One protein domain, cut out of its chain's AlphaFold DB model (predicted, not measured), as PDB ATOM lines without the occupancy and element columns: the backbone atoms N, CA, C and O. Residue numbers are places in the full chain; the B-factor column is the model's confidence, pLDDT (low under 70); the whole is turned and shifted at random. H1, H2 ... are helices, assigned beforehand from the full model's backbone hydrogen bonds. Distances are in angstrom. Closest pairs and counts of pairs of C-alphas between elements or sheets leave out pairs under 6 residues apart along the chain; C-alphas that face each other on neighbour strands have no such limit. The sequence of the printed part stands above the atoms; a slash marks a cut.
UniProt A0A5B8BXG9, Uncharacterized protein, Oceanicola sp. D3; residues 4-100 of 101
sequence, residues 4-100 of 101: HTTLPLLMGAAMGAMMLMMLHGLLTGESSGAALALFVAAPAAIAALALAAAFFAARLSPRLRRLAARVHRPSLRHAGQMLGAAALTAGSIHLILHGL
ATOM      1  N   HIS A   4      24.175   7.170  -1.974       72.94
ATOM      2  CA  HIS A   4      23.530   7.455  -0.687       72.94
ATOM      3  C   HIS A   4      22.750   6.279  -0.075       72.94
ATOM      4  O   HIS A   4      22.419   6.339   1.102       72.94
ATOM      5  N   THR A   5      22.452   5.235  -0.855       76.44
ATOM      6  CA  THR A   5      21.740   4.022  -0.409       76.44
ATOM      7  C   THR A   5      22.623   2.782  -0.376       76.44
ATOM      8  O   THR A   5      22.428   1.930   0.481       76.44
ATOM      9  N   THR A   6      23.630   2.687  -1.245       83.81
ATOM     10  CA  THR A   6      24.519   1.518  -1.296       83.81
ATOM     11  C   THR A   6      25.521   1.499  -0.142       83.81
ATOM     12  O   THR A   6      25.712   0.461   0.482       83.81
ATOM     13  N   LEU A   7      26.132   2.646   0.178       85.75
ATOM     14  CA  LEU A   7      27.107   2.744   1.271       85.75
ATOM     15  C   LEU A   7      26.521   2.366   2.645       85.75
ATOM     16  O   LEU A   7      27.142   1.557   3.329       85.75
ATOM     17  N   PRO A   8      25.334   2.863   3.047       82.38
ATOM     18  CA  PRO A   8      24.724   2.474   4.318       82.38
ATOM     19  C   PRO A   8      24.417   0.974   4.390       82.38
ATOM     20  O   PRO A   8      24.620   0.349   5.422       82.38
ATOM     21  N   LEU A   9      23.967   0.368   3.287       85.88
ATOM     22  CA  LEU A   9      23.687  -1.069   3.254       85.88
ATOM     23  C   LEU A   9      24.967  -1.899   3.420       85.88
ATOM     24  O   LEU A   9      24.987  -2.823   4.224       85.88
ATOM     25  N   LEU A  10      26.041  -1.549   2.703       89.62
ATOM     26  CA  LEU A  10      27.325  -2.254   2.800       89.62
ATOM     27  C   LEU A  10      27.953  -2.113   4.190       89.62
ATOM     28  O   LEU A  10      28.442  -3.095   4.744       89.62
ATOM     29  N   MET A  11      27.917  -0.909   4.764       89.06
ATOM     30  CA  MET A  11      28.419  -0.670   6.118       89.06
ATOM     31  C   MET A  11      27.588  -1.427   7.155       89.06
ATOM     32  O   MET A  11      28.160  -2.113   7.996       89.06
ATOM     33  N   GLY A  12      26.256  -1.371   7.061       86.38
ATOM     34  CA  GLY A  12      25.363  -2.133   7.931       86.38
ATOM     35  C   GLY A  12      25.637  -3.637   7.869       86.38
ATOM     36  O   GLY A  12      25.818  -4.261   8.910       86.38
ATOM     37  N   ALA A  13      25.760  -4.204   6.667       87.50
ATOM     38  CA  ALA A  13      26.070  -5.621   6.472       87.50
ATOM     39  C   ALA A  13      27.427  -6.019   7.081       87.50
ATOM     40  O   ALA A  13      27.506  -6.990   7.835       87.50
ATOM     41  N   ALA A  14      28.485  -5.248   6.806       89.38
ATOM     42  CA  ALA A  14      29.822  -5.509   7.341       89.38
ATOM     43  C   ALA A  14      29.849  -5.430   8.874       89.38
ATOM     44  O   ALA A  14      30.414  -6.302   9.537       89.38
ATOM     45  N   MET A  15      29.190  -4.417   9.445       86.94
ATOM     46  CA  MET A  15      29.065  -4.290  10.894       86.94
ATOM     47  C   MET A  15      28.262  -5.448  11.486       86.94
ATOM     48  O   MET A  15      28.711  -6.037  12.461       86.94
ATOM     49  N   GLY A  16      27.134  -5.830  10.883       84.75
ATOM     50  CA  GLY A  16      26.328  -6.968  11.333       84.75
ATOM     51  C   GLY A  16      27.120  -8.278  11.385       84.75
ATOM     52  O   GLY A  16      27.067  -8.982  12.390       84.75
ATOM     53  N   ALA A  17      27.915  -8.569  10.350       85.31
ATOM     54  CA  ALA A  17      28.787  -9.744  10.323       85.31
ATOM     55  C   ALA A  17      29.863  -9.700  11.424       85.31
ATOM     56  O   ALA A  17      30.057 -10.680  12.141       85.31
ATOM     57  N   MET A  18      30.523  -8.552  11.605       83.75
ATOM     58  CA  MET A  18      31.526  -8.363  12.657       83.75
ATOM     59  C   MET A  18      30.923  -8.554  14.055       83.75
ATOM     60  O   MET A  18      31.477  -9.289  14.871       83.75
ATOM     61  N   MET A  19      29.772  -7.927  14.319       82.38
ATOM     62  CA  MET A  19      29.058  -8.050  15.593       82.38
ATOM     63  C   MET A  19      28.666  -9.496  15.880       82.38
ATOM     64  O   MET A  19      28.815  -9.950  17.013       82.38
ATOM     65  N   LEU A  20      28.205 -10.224  14.859       82.62
ATOM     66  CA  LEU A  20      27.868 -11.635  14.992       82.62
ATOM     67  C   LEU A  20      29.095 -12.480  15.345       82.62
ATOM     68  O   LEU A  20      28.999 -13.278  16.267       82.62
ATOM     69  N   MET A  21      30.242 -12.293  14.679       77.81
ATOM     70  CA  MET A  21      31.457 -13.056  15.006       77.81
ATOM     71  C   MET A  21      31.917 -12.816  16.446       77.81
ATOM     72  O   MET A  21      32.263 -13.758  17.155       77.81
ATOM     73  N   MET A  22      31.875 -11.560  16.901       75.25
ATOM     74  CA  MET A  22      32.256 -11.216  18.271       75.25
ATOM     75  C   MET A  22      31.284 -11.796  19.302       75.25
ATOM     76  O   MET A  22      31.717 -12.347  20.310       75.25
ATOM     77  N   LEU A  23      29.973 -11.703  19.051       78.00
ATOM     78  CA  LEU A  23      28.952 -12.261  19.939       78.00
ATOM     79  C   LEU A  23      28.976 -13.794  19.952       78.00
ATOM     80  O   LEU A  23      28.771 -14.402  20.998       78.00
ATOM     81  N   HIS A  24      29.246 -14.419  18.809       76.94
ATOM     82  CA  HIS A  24      29.332 -15.868  18.684       76.94
ATOM     83  C   HIS A  24      30.472 -16.432  19.530       76.94
ATOM     84  O   HIS A  24      30.213 -17.282  20.376       76.94
ATOM     85  N   GLY A  25      31.688 -15.887  19.391       73.38
ATOM     86  CA  GLY A  25      32.836 -16.310  20.198       73.38
ATOM     87  C   GLY A  25      32.608 -16.158  21.707       73.38
ATOM     88  O   GLY A  25      33.239 -16.843  22.505       73.38
ATOM     89  N   LEU A  26      31.712 -15.268  22.140       71.44
ATOM     90  CA  LEU A  26      31.331 -15.134  23.552       71.44
ATOM     91  C   LEU A  26      30.380 -16.244  23.998       71.44
ATOM     92  O   LEU A  26      30.545 -16.803  25.079       71.44
ATOM     93  N   LEU A  27      29.385 -16.559  23.170       72.44
ATOM     94  CA  LEU A  27      28.373 -17.573  23.471       72.44
ATOM     95  C   LEU A  27      28.924 -19.004  23.386       72.44
ATOM     96  O   LEU A  27      28.401 -19.888  24.060       72.44
ATOM     97  N   THR A  28      29.979 -19.232  22.604       76.56
ATOM     98  CA  THR A  28      30.666 -20.531  22.494       76.56
ATOM     99  C   THR A  28      31.814 -20.704  23.492       76.56
ATOM    100  O   THR A  28      32.434 -21.764  23.531       76.56
ATOM    101  N   GLY A  29      32.097 -19.691  24.321       70.31
ATOM    102  CA  GLY A  29      33.177 -19.730  25.312       70.31
ATOM    103  C   GLY A  29      34.583 -19.540  24.732       70.31
ATOM    104  O   GLY A  29      35.560 -19.647  25.470       70.31
ATOM    105  N   GLU A  30      34.705 -19.213  23.443       72.62
ATOM    106  CA  GLU A  30      35.982 -18.902  22.781       72.62
ATOM    107  C   GLU A  30      36.537 -17.512  23.148       72.62
ATOM    108  O   GLU A  30      37.668 -17.165  22.806       72.62
ATOM    109  N   SER A  31      35.765 -16.698  23.871       67.88
ATOM    110  CA  SER A  31      36.171 -15.379  24.354       67.88
ATOM    111  C   SER A  31      35.616 -15.087  25.749       67.88
ATOM    112  O   SER A  31      34.580 -15.606  26.160       67.88
ATOM    113  N   SER A  32      36.330 -14.260  26.519       67.56
ATOM    114  CA  SER A  32      35.966 -13.956  27.905       67.56
ATOM    115  C   SER A  32      34.815 -12.948  27.989       67.56
ATOM    116  O   SER A  32      34.725 -12.027  27.181       67.56
ATOM    117  N   GLY A  33      33.969 -13.035  29.026       65.50
ATOM    118  CA  GLY A  33      32.884 -12.063  29.259       65.50
ATOM    119  C   GLY A  33      33.357 -10.601  29.373       65.50
ATOM    120  O   GLY A  33      32.597  -9.673  29.094       65.50
ATOM    121  N   ALA A  34      34.638 -10.378  29.694       67.38
ATOM    122  CA  ALA A  34      35.272  -9.062  29.660       67.38
ATOM    123  C   ALA A  34      35.346  -8.468  28.238       67.38
ATOM    124  O   ALA A  34      35.236  -7.253  28.079       67.38
ATOM    125  N   ALA A  35      35.473  -9.304  27.201       67.62
ATOM    126  CA  ALA A  35      35.475  -8.866  25.809       67.62
ATOM    127  C   ALA A  35      34.103  -8.323  25.375       67.62
ATOM    128  O   ALA A  35      34.056  -7.326  24.658       67.62
ATOM    129  N   LEU A  36      32.993  -8.890  25.874       68.44
ATOM    130  CA  LEU A  36      31.643  -8.347  25.648       68.44
ATOM    131  C   LEU A  36      31.476  -6.977  26.300       68.44
ATOM    132  O   LEU A  36      30.982  -6.038  25.674       68.44
ATOM    133  N   ALA A  37      31.899  -6.870  27.562       69.56
ATOM    134  CA  ALA A  37      31.831  -5.622  28.303       69.56
ATOM    135  C   ALA A  37      32.625  -4.527  27.581       69.56
ATOM    136  O   ALA A  37      32.093  -3.447  27.373       69.56
ATOM    137  N   LEU A  38      33.840  -4.814  27.107       72.69
ATOM    138  CA  LEU A  38      34.630  -3.882  26.294       72.69
ATOM    139  C   LEU A  38      33.983  -3.575  24.939       72.69
ATOM    140  O   LEU A  38      33.959  -2.415  24.531       72.69
ATOM    141  N   PHE A  39      33.422  -4.579  24.265       71.31
ATOM    142  CA  PHE A  39      32.773  -4.416  22.966       71.31
ATOM    143  C   PHE A  39      31.557  -3.481  23.022       71.31
ATOM    144  O   PHE A  39      31.356  -2.688  22.106       71.31
ATOM    145  N   VAL A  40      30.764  -3.532  24.095       76.69
ATOM    146  CA  VAL A  40      29.606  -2.642  24.270       76.69
ATOM    147  C   VAL A  40      30.014  -1.334  24.948       76.69
ATOM    148  O   VAL A  40      29.651  -0.251  24.487       76.69
ATOM    149  N   ALA A  41      30.783  -1.412  26.034       76.75
ATOM    150  CA  ALA A  41      31.093  -0.256  26.865       76.75
ATOM    151  C   ALA A  41      32.070   0.706  26.194       76.75
ATOM    152  O   ALA A  41      31.896   1.910  26.354       76.75
ATOM    153  N   ALA A  42      33.066   0.237  25.431       79.38
ATOM    154  CA  ALA A  42      34.028   1.150  24.813       79.38
ATOM    155  C   ALA A  42      33.377   2.032  23.731       79.38
ATOM    156  O   ALA A  42      33.493   3.257  23.831       79.38
ATOM    157  N   PRO A  43      32.611   1.497  22.756       81.06
ATOM    158  CA  PRO A  43      31.885   2.337  21.807       81.06
ATOM    159  C   PRO A  43      30.824   3.207  22.484       81.06
ATOM    160  O   PRO A  43      30.684   4.372  22.116       81.06
ATOM    161  N   ALA A  44      30.112   2.690  23.494       82.31
ATOM    162  CA  ALA A  44      29.124   3.472  24.237       82.31
ATOM    163  C   ALA A  44      29.764   4.644  25.000       82.31
ATOM    164  O   ALA A  44      29.248   5.760  24.950       82.31
ATOM    165  N   ALA A  45      30.908   4.426  25.653       87.94
ATOM    166  CA  ALA A  45      31.654   5.463  26.359       87.94
ATOM    167  C   ALA A  45      32.208   6.516  25.392       87.94
ATOM    168  O   ALA A  45      32.070   7.714  25.644       87.94
ATOM    169  N   ILE A  46      32.771   6.090  24.256       87.38
ATOM    170  CA  ILE A  46      33.246   6.999  23.204       87.38
ATOM    171  C   ILE A  46      32.081   7.826  22.650       87.38
ATOM    172  O   ILE A  46      32.203   9.044  22.521       87.38
ATOM    173  N   ALA A  47      30.939   7.194  22.367       84.25
ATOM    174  CA  ALA A  47      29.748   7.884  21.887       84.25
ATOM    175  C   ALA A  47      29.227   8.893  22.922       84.25
ATOM    176  O   ALA A  47      28.957  10.042  22.571       84.25
ATOM    177  N   ALA A  48      29.141   8.506  24.196       87.94
ATOM    178  CA  ALA A  48      28.720   9.388  25.280       87.94
ATOM    179  C   ALA A  48      29.659  10.593  25.434       87.94
ATOM    180  O   ALA A  48      29.191  11.730  25.522       87.94
ATOM    181  N   LEU A  49      30.977  10.367  25.399       92.88
ATOM    182  CA  LEU A  49      31.976  11.431  25.480       92.88
ATOM    183  C   LEU A  49      31.884  12.378  24.279       92.88
ATOM    184  O   LEU A  49      31.898  13.597  24.456       92.88
ATOM    185  N   ALA A  50      31.733  11.838  23.067       87.12
ATOM    186  CA  ALA A  50      31.574  12.629  21.853       87.12
ATOM    187  C   ALA A  50      30.290  13.477  21.885       87.12
ATOM    188  O   ALA A  50      30.322  14.657  21.533       87.12
ATOM    189  N   LEU A  51      29.175  12.906  22.350       86.62
ATOM    190  CA  LEU A  51      27.906  13.620  22.507       86.62
ATOM    191  C   LEU A  51      28.004  14.723  23.562       86.62
ATOM    192  O   LEU A  51      27.559  15.842  23.307       86.62
ATOM    193  N   ALA A  52      28.618  14.438  24.714       89.56
ATOM    194  CA  ALA A  52      28.845  15.431  25.756       89.56
ATOM    195  C   ALA A  52      29.716  16.577  25.224       89.56
ATOM    196  O   ALA A  52      29.318  17.741  25.301       89.56
ATOM    197  N   ALA A  53      30.854  16.257  24.604       87.25
ATOM    198  CA  ALA A  53      31.740  17.242  23.994       87.25
ATOM    199  C   ALA A  53      31.001  18.101  22.958       87.25
ATOM    200  O   ALA A  53      31.089  19.327  23.012       87.25
ATOM    201  N   ALA A  54      30.215  17.488  22.068       84.19
ATOM    202  CA  ALA A  54      29.428  18.203  21.066       84.19
ATOM    203  C   ALA A  54      28.356  19.109  21.698       84.19
ATOM    204  O   ALA A  54      28.184  20.251  21.263       84.19
ATOM    205  N   PHE A  55      27.664  18.634  22.736       85.62
ATOM    206  CA  PHE A  55      26.648  19.400  23.456       85.62
ATOM    207  C   PHE A  55      27.250  20.624  24.152       85.62
ATOM    208  O   PHE A  55      26.785  21.749  23.943       85.62
ATOM    209  N   PHE A  56      28.322  20.436  24.928       87.44
ATOM    210  CA  PHE A  56      29.010  21.534  25.607       87.44
ATOM    211  C   PHE A  56      29.632  22.510  24.604       87.44
ATOM    212  O   PHE A  56      29.457  23.721  24.743       87.44
ATOM    213  N   ALA A  57      30.261  22.010  23.539       85.94
ATOM    214  CA  ALA A  57      30.801  22.829  22.459       85.94
ATOM    215  C   ALA A  57      29.725  23.698  21.782       85.94
ATOM    216  O   ALA A  57      29.930  24.898  21.577       85.94
ATOM    217  N   ALA A  58      28.561  23.125  21.463       84.38
ATOM    218  CA  ALA A  58      27.460  23.846  20.826       84.38
ATOM    219  C   ALA A  58      26.771  24.849  21.771       84.38
ATOM    220  O   ALA A  58      26.290  25.895  21.315       84.38
ATOM    221  N   ARG A  59      26.733  24.557  23.079       86.56
ATOM    222  CA  ARG A  59      26.185  25.458  24.104       86.56
ATOM    223  C   ARG A  59      27.103  26.655  24.355       86.56
ATOM    224  O   ARG A  59      26.613  27.777  24.440       86.56
ATOM    225  N   LEU A  60      28.412  26.420  24.446       88.81
ATOM    226  CA  LEU A  60      29.399  27.430  24.846       88.81
ATOM    227  C   LEU A  60      29.900  28.291  23.680       88.81
ATOM    228  O   LEU A  60      30.340  29.416  23.900       88.81
ATOM    229  N   SER A  61      29.822  27.807  22.436       87.25
ATOM    230  CA  SER A  61      30.343  28.528  21.271       87.25
ATOM    231  C   SER A  61      29.293  28.730  20.172       87.25
ATOM    232  O   SER A  61      28.887  27.778  19.497       87.25
ATOM    233  N   PRO A  62      28.912  29.989  19.873       83.50
ATOM    234  CA  PRO A  62      28.049  30.313  18.738       83.50
ATOM    235  C   PRO A  62      28.637  29.899  17.381       83.50
ATOM    236  O   PRO A  62      27.879  29.652  16.441       83.50
ATOM    237  N   ARG A  63      29.972  29.828  17.255       85.31
ATOM    238  CA  ARG A  63      30.651  29.371  16.030       85.31
ATOM    239  C   ARG A  63      30.494  27.860  15.847       85.31
ATOM    240  O   ARG A  63      30.117  27.425  14.762       85.31
ATOM    241  N   LEU A  64      30.686  27.080  16.912       83.19
ATOM    242  CA  LEU A  64      30.525  25.621  16.868       83.19
ATOM    243  C   LEU A  64      29.065  25.217  16.677       83.19
ATOM    244  O   LEU A  64      28.793  24.277  15.939       83.19
ATOM    245  N   ARG A  65      28.110  25.979  17.219       84.00
ATOM    246  CA  ARG A  65      26.681  25.762  16.943       84.00
ATOM    247  C   ARG A  65      26.337  25.920  15.456       84.00
ATOM    248  O   ARG A  65      25.580  25.120  14.912       84.00
ATOM    249  N   ARG A  66      26.921  26.917  14.775       85.25
ATOM    250  CA  ARG A  66      26.764  27.096  13.317       85.25
ATOM    251  C   ARG A  66      27.460  25.995  12.524       85.25
ATOM    252  O   ARG A  66      26.940  25.591  11.490       85.25
ATOM    253  N   LEU A  67      28.609  25.514  12.997       84.69
ATOM    254  CA  LEU A  67      29.313  24.396  12.372       84.69
ATOM    255  C   LEU A  67      28.507  23.097  12.508       84.69
ATOM    256  O   LEU A  67      28.276  22.427  11.510       84.69
ATOM    257  N   ALA A  68      27.990  22.797  13.700       81.50
ATOM    258  CA  ALA A  68      27.134  21.641  13.967       81.50
ATOM    259  C   ALA A  68      25.852  21.650  13.117       81.50
ATOM    260  O   ALA A  68      25.391  20.603  12.676       81.50
ATOM    261  N   ALA A  69      25.298  22.830  12.820       82.44
ATOM    262  CA  ALA A  69      24.172  22.961  11.895       82.44
ATOM    263  C   ALA A  69      24.518  22.574  10.441       82.44
ATOM    264  O   ALA A  69      23.615  22.252   9.675       82.44
ATOM    265  N   ARG A  70      25.805  22.588  10.066       84.88
ATOM    266  CA  ARG A  70      26.306  22.163   8.747       84.88
ATOM    267  C   ARG A  70      26.756  20.700   8.714       84.88
ATOM    268  O   ARG A  70      27.013  20.182   7.632       84.88
ATOM    269  N   VAL A  71      26.875  20.044   9.871       83.19
ATOM    270  CA  VAL A  71      27.247  18.626   9.951       83.19
ATOM    271  C   VAL A  71      26.127  17.775   9.361       83.19
ATOM    272  O   VAL A  71      24.941  18.056   9.548       83.19
ATOM    273  N   HIS A  72      26.520  16.729   8.635       78.50
ATOM    274  CA  HIS A  72      25.593  15.777   8.041       78.50
ATOM    275  C   HIS A  72      24.646  15.200   9.102       78.50
ATOM    276  O   HIS A  72      25.090  14.632  10.099       78.50
ATOM    277  N   ARG A  73      23.337  15.331   8.871       79.25
ATOM    278  CA  ARG A  73      22.303  14.700   9.692       79.25
ATOM    279  C   ARG A  73      21.816  13.443   8.977       79.25
ATOM    280  O   ARG A  73      21.102  13.583   7.978       79.25
ATOM    281  N   PRO A  74      22.200  12.238   9.433       78.44
ATOM    282  CA  PRO A  74      21.683  11.017   8.837       78.44
ATOM    283  C   PRO A  74      20.159  11.005   8.983       78.44
ATOM    284  O   PRO A  74      19.613  11.296  10.047       78.44
ATOM    285  N   SER A  75      19.461  10.712   7.889       87.19
ATOM    286  CA  SER A  75      18.005  10.582   7.914       87.19
ATOM    287  C   SER A  75      17.596   9.290   8.626       87.19
ATOM    288  O   SER A  75      18.350   8.315   8.639       87.19
ATOM    289  N   LEU A  76      16.367   9.229   9.149       84.94
ATOM    290  CA  LEU A  76      15.819   7.987   9.714       84.94
ATOM    291  C   LEU A  76      15.856   6.831   8.706       84.94
ATOM    292  O   LEU A  76      16.111   5.693   9.079       84.94
ATOM    293  N   ARG A  77      15.685   7.129   7.412       85.56
ATOM    294  CA  ARG A  77      15.822   6.144   6.334       85.56
ATOM    295  C   ARG A  77      17.241   5.579   6.241       85.56
ATOM    296  O   ARG A  77      17.387   4.378   6.060       85.56
ATOM    297  N   HIS A  78      18.266   6.420   6.376       85.75
ATOM    298  CA  HIS A  78      19.664   5.980   6.386       85.75
ATOM    299  C   HIS A  78      19.946   5.060   7.581       85.75
ATOM    300  O   HIS A  78      20.508   3.982   7.408       85.75
ATOM    301  N   ALA A  79      19.495   5.454   8.776       86.38
ATOM    302  CA  ALA A  79      19.629   4.631   9.977       86.38
ATOM    303  C   ALA A  79      18.875   3.297   9.843       86.38
ATOM    304  O   ALA A  79      19.429   2.241  10.136       86.38
ATOM    305  N   GLY A  80      17.646   3.324   9.322       87.44
ATOM    306  CA  GLY A  80      16.858   2.121   9.061       87.44
ATOM    307  C   GLY A  80      17.515   1.185   8.043       87.44
ATOM    308  O   GLY A  80      17.512  -0.023   8.243       87.44
ATOM    309  N   GLN A  81      18.136   1.722   6.987       89.38
ATOM    310  CA  GLN A  81      18.889   0.923   6.011       89.38
ATOM    311  C   GLN A  81      20.116   0.252   6.636       89.38
ATOM    312  O   GLN A  81      20.350  -0.925   6.380       89.38
ATOM    313  N   MET A  82      20.862   0.974   7.478       88.06
ATOM    314  CA  MET A  82      22.005   0.422   8.217       88.06
ATOM    315  C   MET A  82      21.568  -0.717   9.146       88.06
ATOM    316  O   MET A  82      22.131  -1.806   9.088       88.06
ATOM    317  N   LEU A  83      20.541  -0.477   9.970       86.81
ATOM    318  CA  LEU A  83      20.032  -1.459  10.932       86.81
ATOM    319  C   LEU A  83      19.424  -2.679  10.237       86.81
ATOM    320  O   LEU A  83      19.707  -3.809  10.623       86.81
ATOM    321  N   GLY A  84      18.628  -2.457   9.189       90.88
ATOM    322  CA  GLY A  84      18.024  -3.526   8.402       90.88
ATOM    323  C   GLY A  84      19.077  -4.411   7.737       90.88
ATOM    324  O   GLY A  84      18.995  -5.630   7.845       90.88
ATOM    325  N   ALA A  85      20.100  -3.818   7.112       90.44
ATOM    326  CA  ALA A  85      21.198  -4.586   6.525       90.44
ATOM    327  C   ALA A  85      21.981  -5.372   7.582       90.44
ATOM    328  O   ALA A  85      22.247  -6.553   7.378       90.44
ATOM    329  N   ALA A  86      22.291  -4.759   8.727       89.44
ATOM    330  CA  ALA A  86      22.983  -5.440   9.818       89.44
ATOM    331  C   ALA A  86      22.194  -6.657  10.329       89.44
ATOM    332  O   ALA A  86      22.754  -7.747  10.439       89.44
ATOM    333  N   ALA A  87      20.892  -6.486  10.584       86.69
ATOM    334  CA  ALA A  87      20.017  -7.550  11.065       86.69
ATOM    335  C   ALA A  87      19.855  -8.678  10.036       86.69
ATOM    336  O   ALA A  87      19.963  -9.850  10.393       86.69
ATOM    337  N   LEU A  88      19.648  -8.338   8.758       90.31
ATOM    338  CA  LEU A  88      19.522  -9.324   7.684       90.31
ATOM    339  C   LEU A  88      20.810 -10.121   7.493       90.31
ATOM    340  O   LEU A  88      20.753 -11.342   7.371       90.31
ATOM    341  N   THR A  89      21.966  -9.458   7.480       91.12
ATOM    342  CA  THR A  89      23.254 -10.133   7.316       91.12
ATOM    343  C   THR A  89      23.557 -11.034   8.507       91.12
ATOM    344  O   THR A  89      23.844 -12.210   8.301       91.12
ATOM    345  N   ALA A  90      23.432 -10.528   9.737       86.25
ATOM    346  CA  ALA A  90      23.664 -11.333  10.933       86.25
ATOM    347  C   ALA A  90      22.697 -12.527  11.005       86.25
ATOM    348  O   ALA A  90      23.126 -13.660  11.208       86.25
ATOM    349  N   GLY A  91      21.404 -12.297  10.757       85.12
ATOM    350  CA  GLY A  91      20.395 -13.354  10.736       85.12
ATOM    351  C   GLY A  91      20.663 -14.404   9.658       85.12
ATOM    352  O   GLY A  91      20.615 -15.593   9.947       85.12
ATOM    353  N   SER A  92      21.011 -13.984   8.438       88.12
ATOM    354  CA  SER A  92      21.307 -14.910   7.333       88.12
ATOM    355  C   SER A  92      22.533 -15.766   7.627       88.12
ATOM    356  O   SER A  92      22.476 -16.978   7.461       88.12
ATOM    357  N   ILE A  93      23.628 -15.156   8.099       87.62
ATOM    358  CA  ILE A  93      24.845 -15.891   8.470       87.62
ATOM    359  C   ILE A  93      24.522 -16.899   9.574       87.62
ATOM    360  O   ILE A  93      24.890 -18.065   9.462       87.62
ATOM    361  N   HIS A  94      23.793 -16.480  10.607       82.06
ATOM    362  CA  HIS A  94      23.447 -17.357  11.717       82.06
ATOM    363  C   HIS A  94      22.567 -18.536  11.275       82.06
ATOM    364  O   HIS A  94      22.862 -19.678  11.607       82.06
ATOM    365  N   LEU A  95      21.527 -18.282  10.476       86.25
ATOM    366  CA  LEU A  95      20.626 -19.326   9.979       86.25
ATOM    367  C   LEU A  95      21.312 -20.283   8.997       86.25
ATOM    368  O   LEU A  95      21.041 -21.477   9.038       86.25
ATOM    369  N   ILE A  96      22.206 -19.797   8.134       87.25
ATOM    370  CA  ILE A  96      22.933 -20.659   7.191       87.25
ATOM    371  C   ILE A  96      23.946 -21.537   7.930       87.25
ATOM    372  O   ILE A  96      24.065 -22.718   7.616       87.25
ATOM    373  N   LEU A  97      24.673 -20.970   8.897       80.25
ATOM    374  CA  LEU A  97      25.728 -21.691   9.611       80.25
ATOM    375  C   LEU A  97      25.198 -22.595  10.737       80.25
ATOM    376  O   LEU A  97      25.874 -23.562  11.074       80.25
ATOM    377  N   HIS A  98      24.020 -22.306  11.309       72.94
ATOM    378  CA  HIS A  98      23.471 -23.047  12.461       72.94
ATOM    379  C   HIS A  98      22.019 -23.524  12.317       72.94
ATOM    380  O   HIS A  98      21.594 -24.378  13.082       72.94
ATOM    381  N   GLY A  99      21.223 -22.969  11.402       63.56
ATOM    382  CA  GLY A  99      19.794 -23.293  11.255       63.56
ATOM    383  C   GLY A  99      19.486 -24.444  10.288       63.56
ATOM    384  O   GLY A  99      18.323 -24.809  10.144       63.56
ATOM    385  N   LEU A 100      20.503 -24.990   9.611       56.94
ATOM    386  CA  LEU A 100      20.405 -26.112   8.660       56.94
ATOM    387  C   LEU A 100      21.010 -27.428   9.194       56.94
ATOM    388  O   LEU A 100      21.149 -28.385   8.433       56.94
TER     389      LEU A 100
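AT A GLANCE: This is residues 4 to 100 of the 101 residues of an uncharacterized protein of Oceanicola sp. D3 (UniProt A0A5B8BXG9). The domain is a flat, open frame of four helices: H1 and H4 cross each other as a narrow X on one side, H2 makes the opposite side, and H1 and H2 open as a V from their short link. Little H3 folds back at the far end of H2, and the link of 7 residues from H3 to H4 closes that end of the frame, with residues 70 to 76, of which 76 belongs to H4, standing free. The printed part has 97 residues, with four named helices in the order H1, H2, H3, H4 and no named strand, and the class is all helix. The whole is loose, with a radius of gyration of the C-alphas of 17.6 A, and spans 57 by 34 by 14 A.

IN THESE COORDINATES: H1, residues 4 to 27, begins at C-alpha 4 (23.530, 7.455, -0.687) and is 35.1 A long. H2, residues 33 to 60, is 39.9 A long. H3 is residues 62 to 68, 9.9 A. H4, residues 76 to 98, is 32.1 A long and ends at C-alpha 98 (23.471, -23.047, 12.461).

HOW THE PARTS SIT: H1 and H4 touch, closest at the C-alphas of Gly 16 and Ala 86, 4.0 A, at a steep tilt of 42 degrees, the same way. H1 and H2 form a helical hairpin, opposite ways at 41 degrees, a steep tilt; H1 touches H2 with residues 22 to 26 alone, closest at the C-alphas of Leu 26 and Gly 33, 6.7 A. H2 and H3 touch only at the corner, with the C-alphas of Ala 58 and Arg 65 4.4 A apart. H2 and H4 are apart. Every O i to N i+4 pair is within hydrogen-bond range in H3 and H4, 18 of 20 in H1 and 23 of 24 in H2.

THE WHOLE: The farthest C-alphas, of Pro 62 and Leu 100, are 57.8 A apart. The printed part has no cut and no long link. Residues 31 to 37 and 99 to 100 have pLDDT under 70.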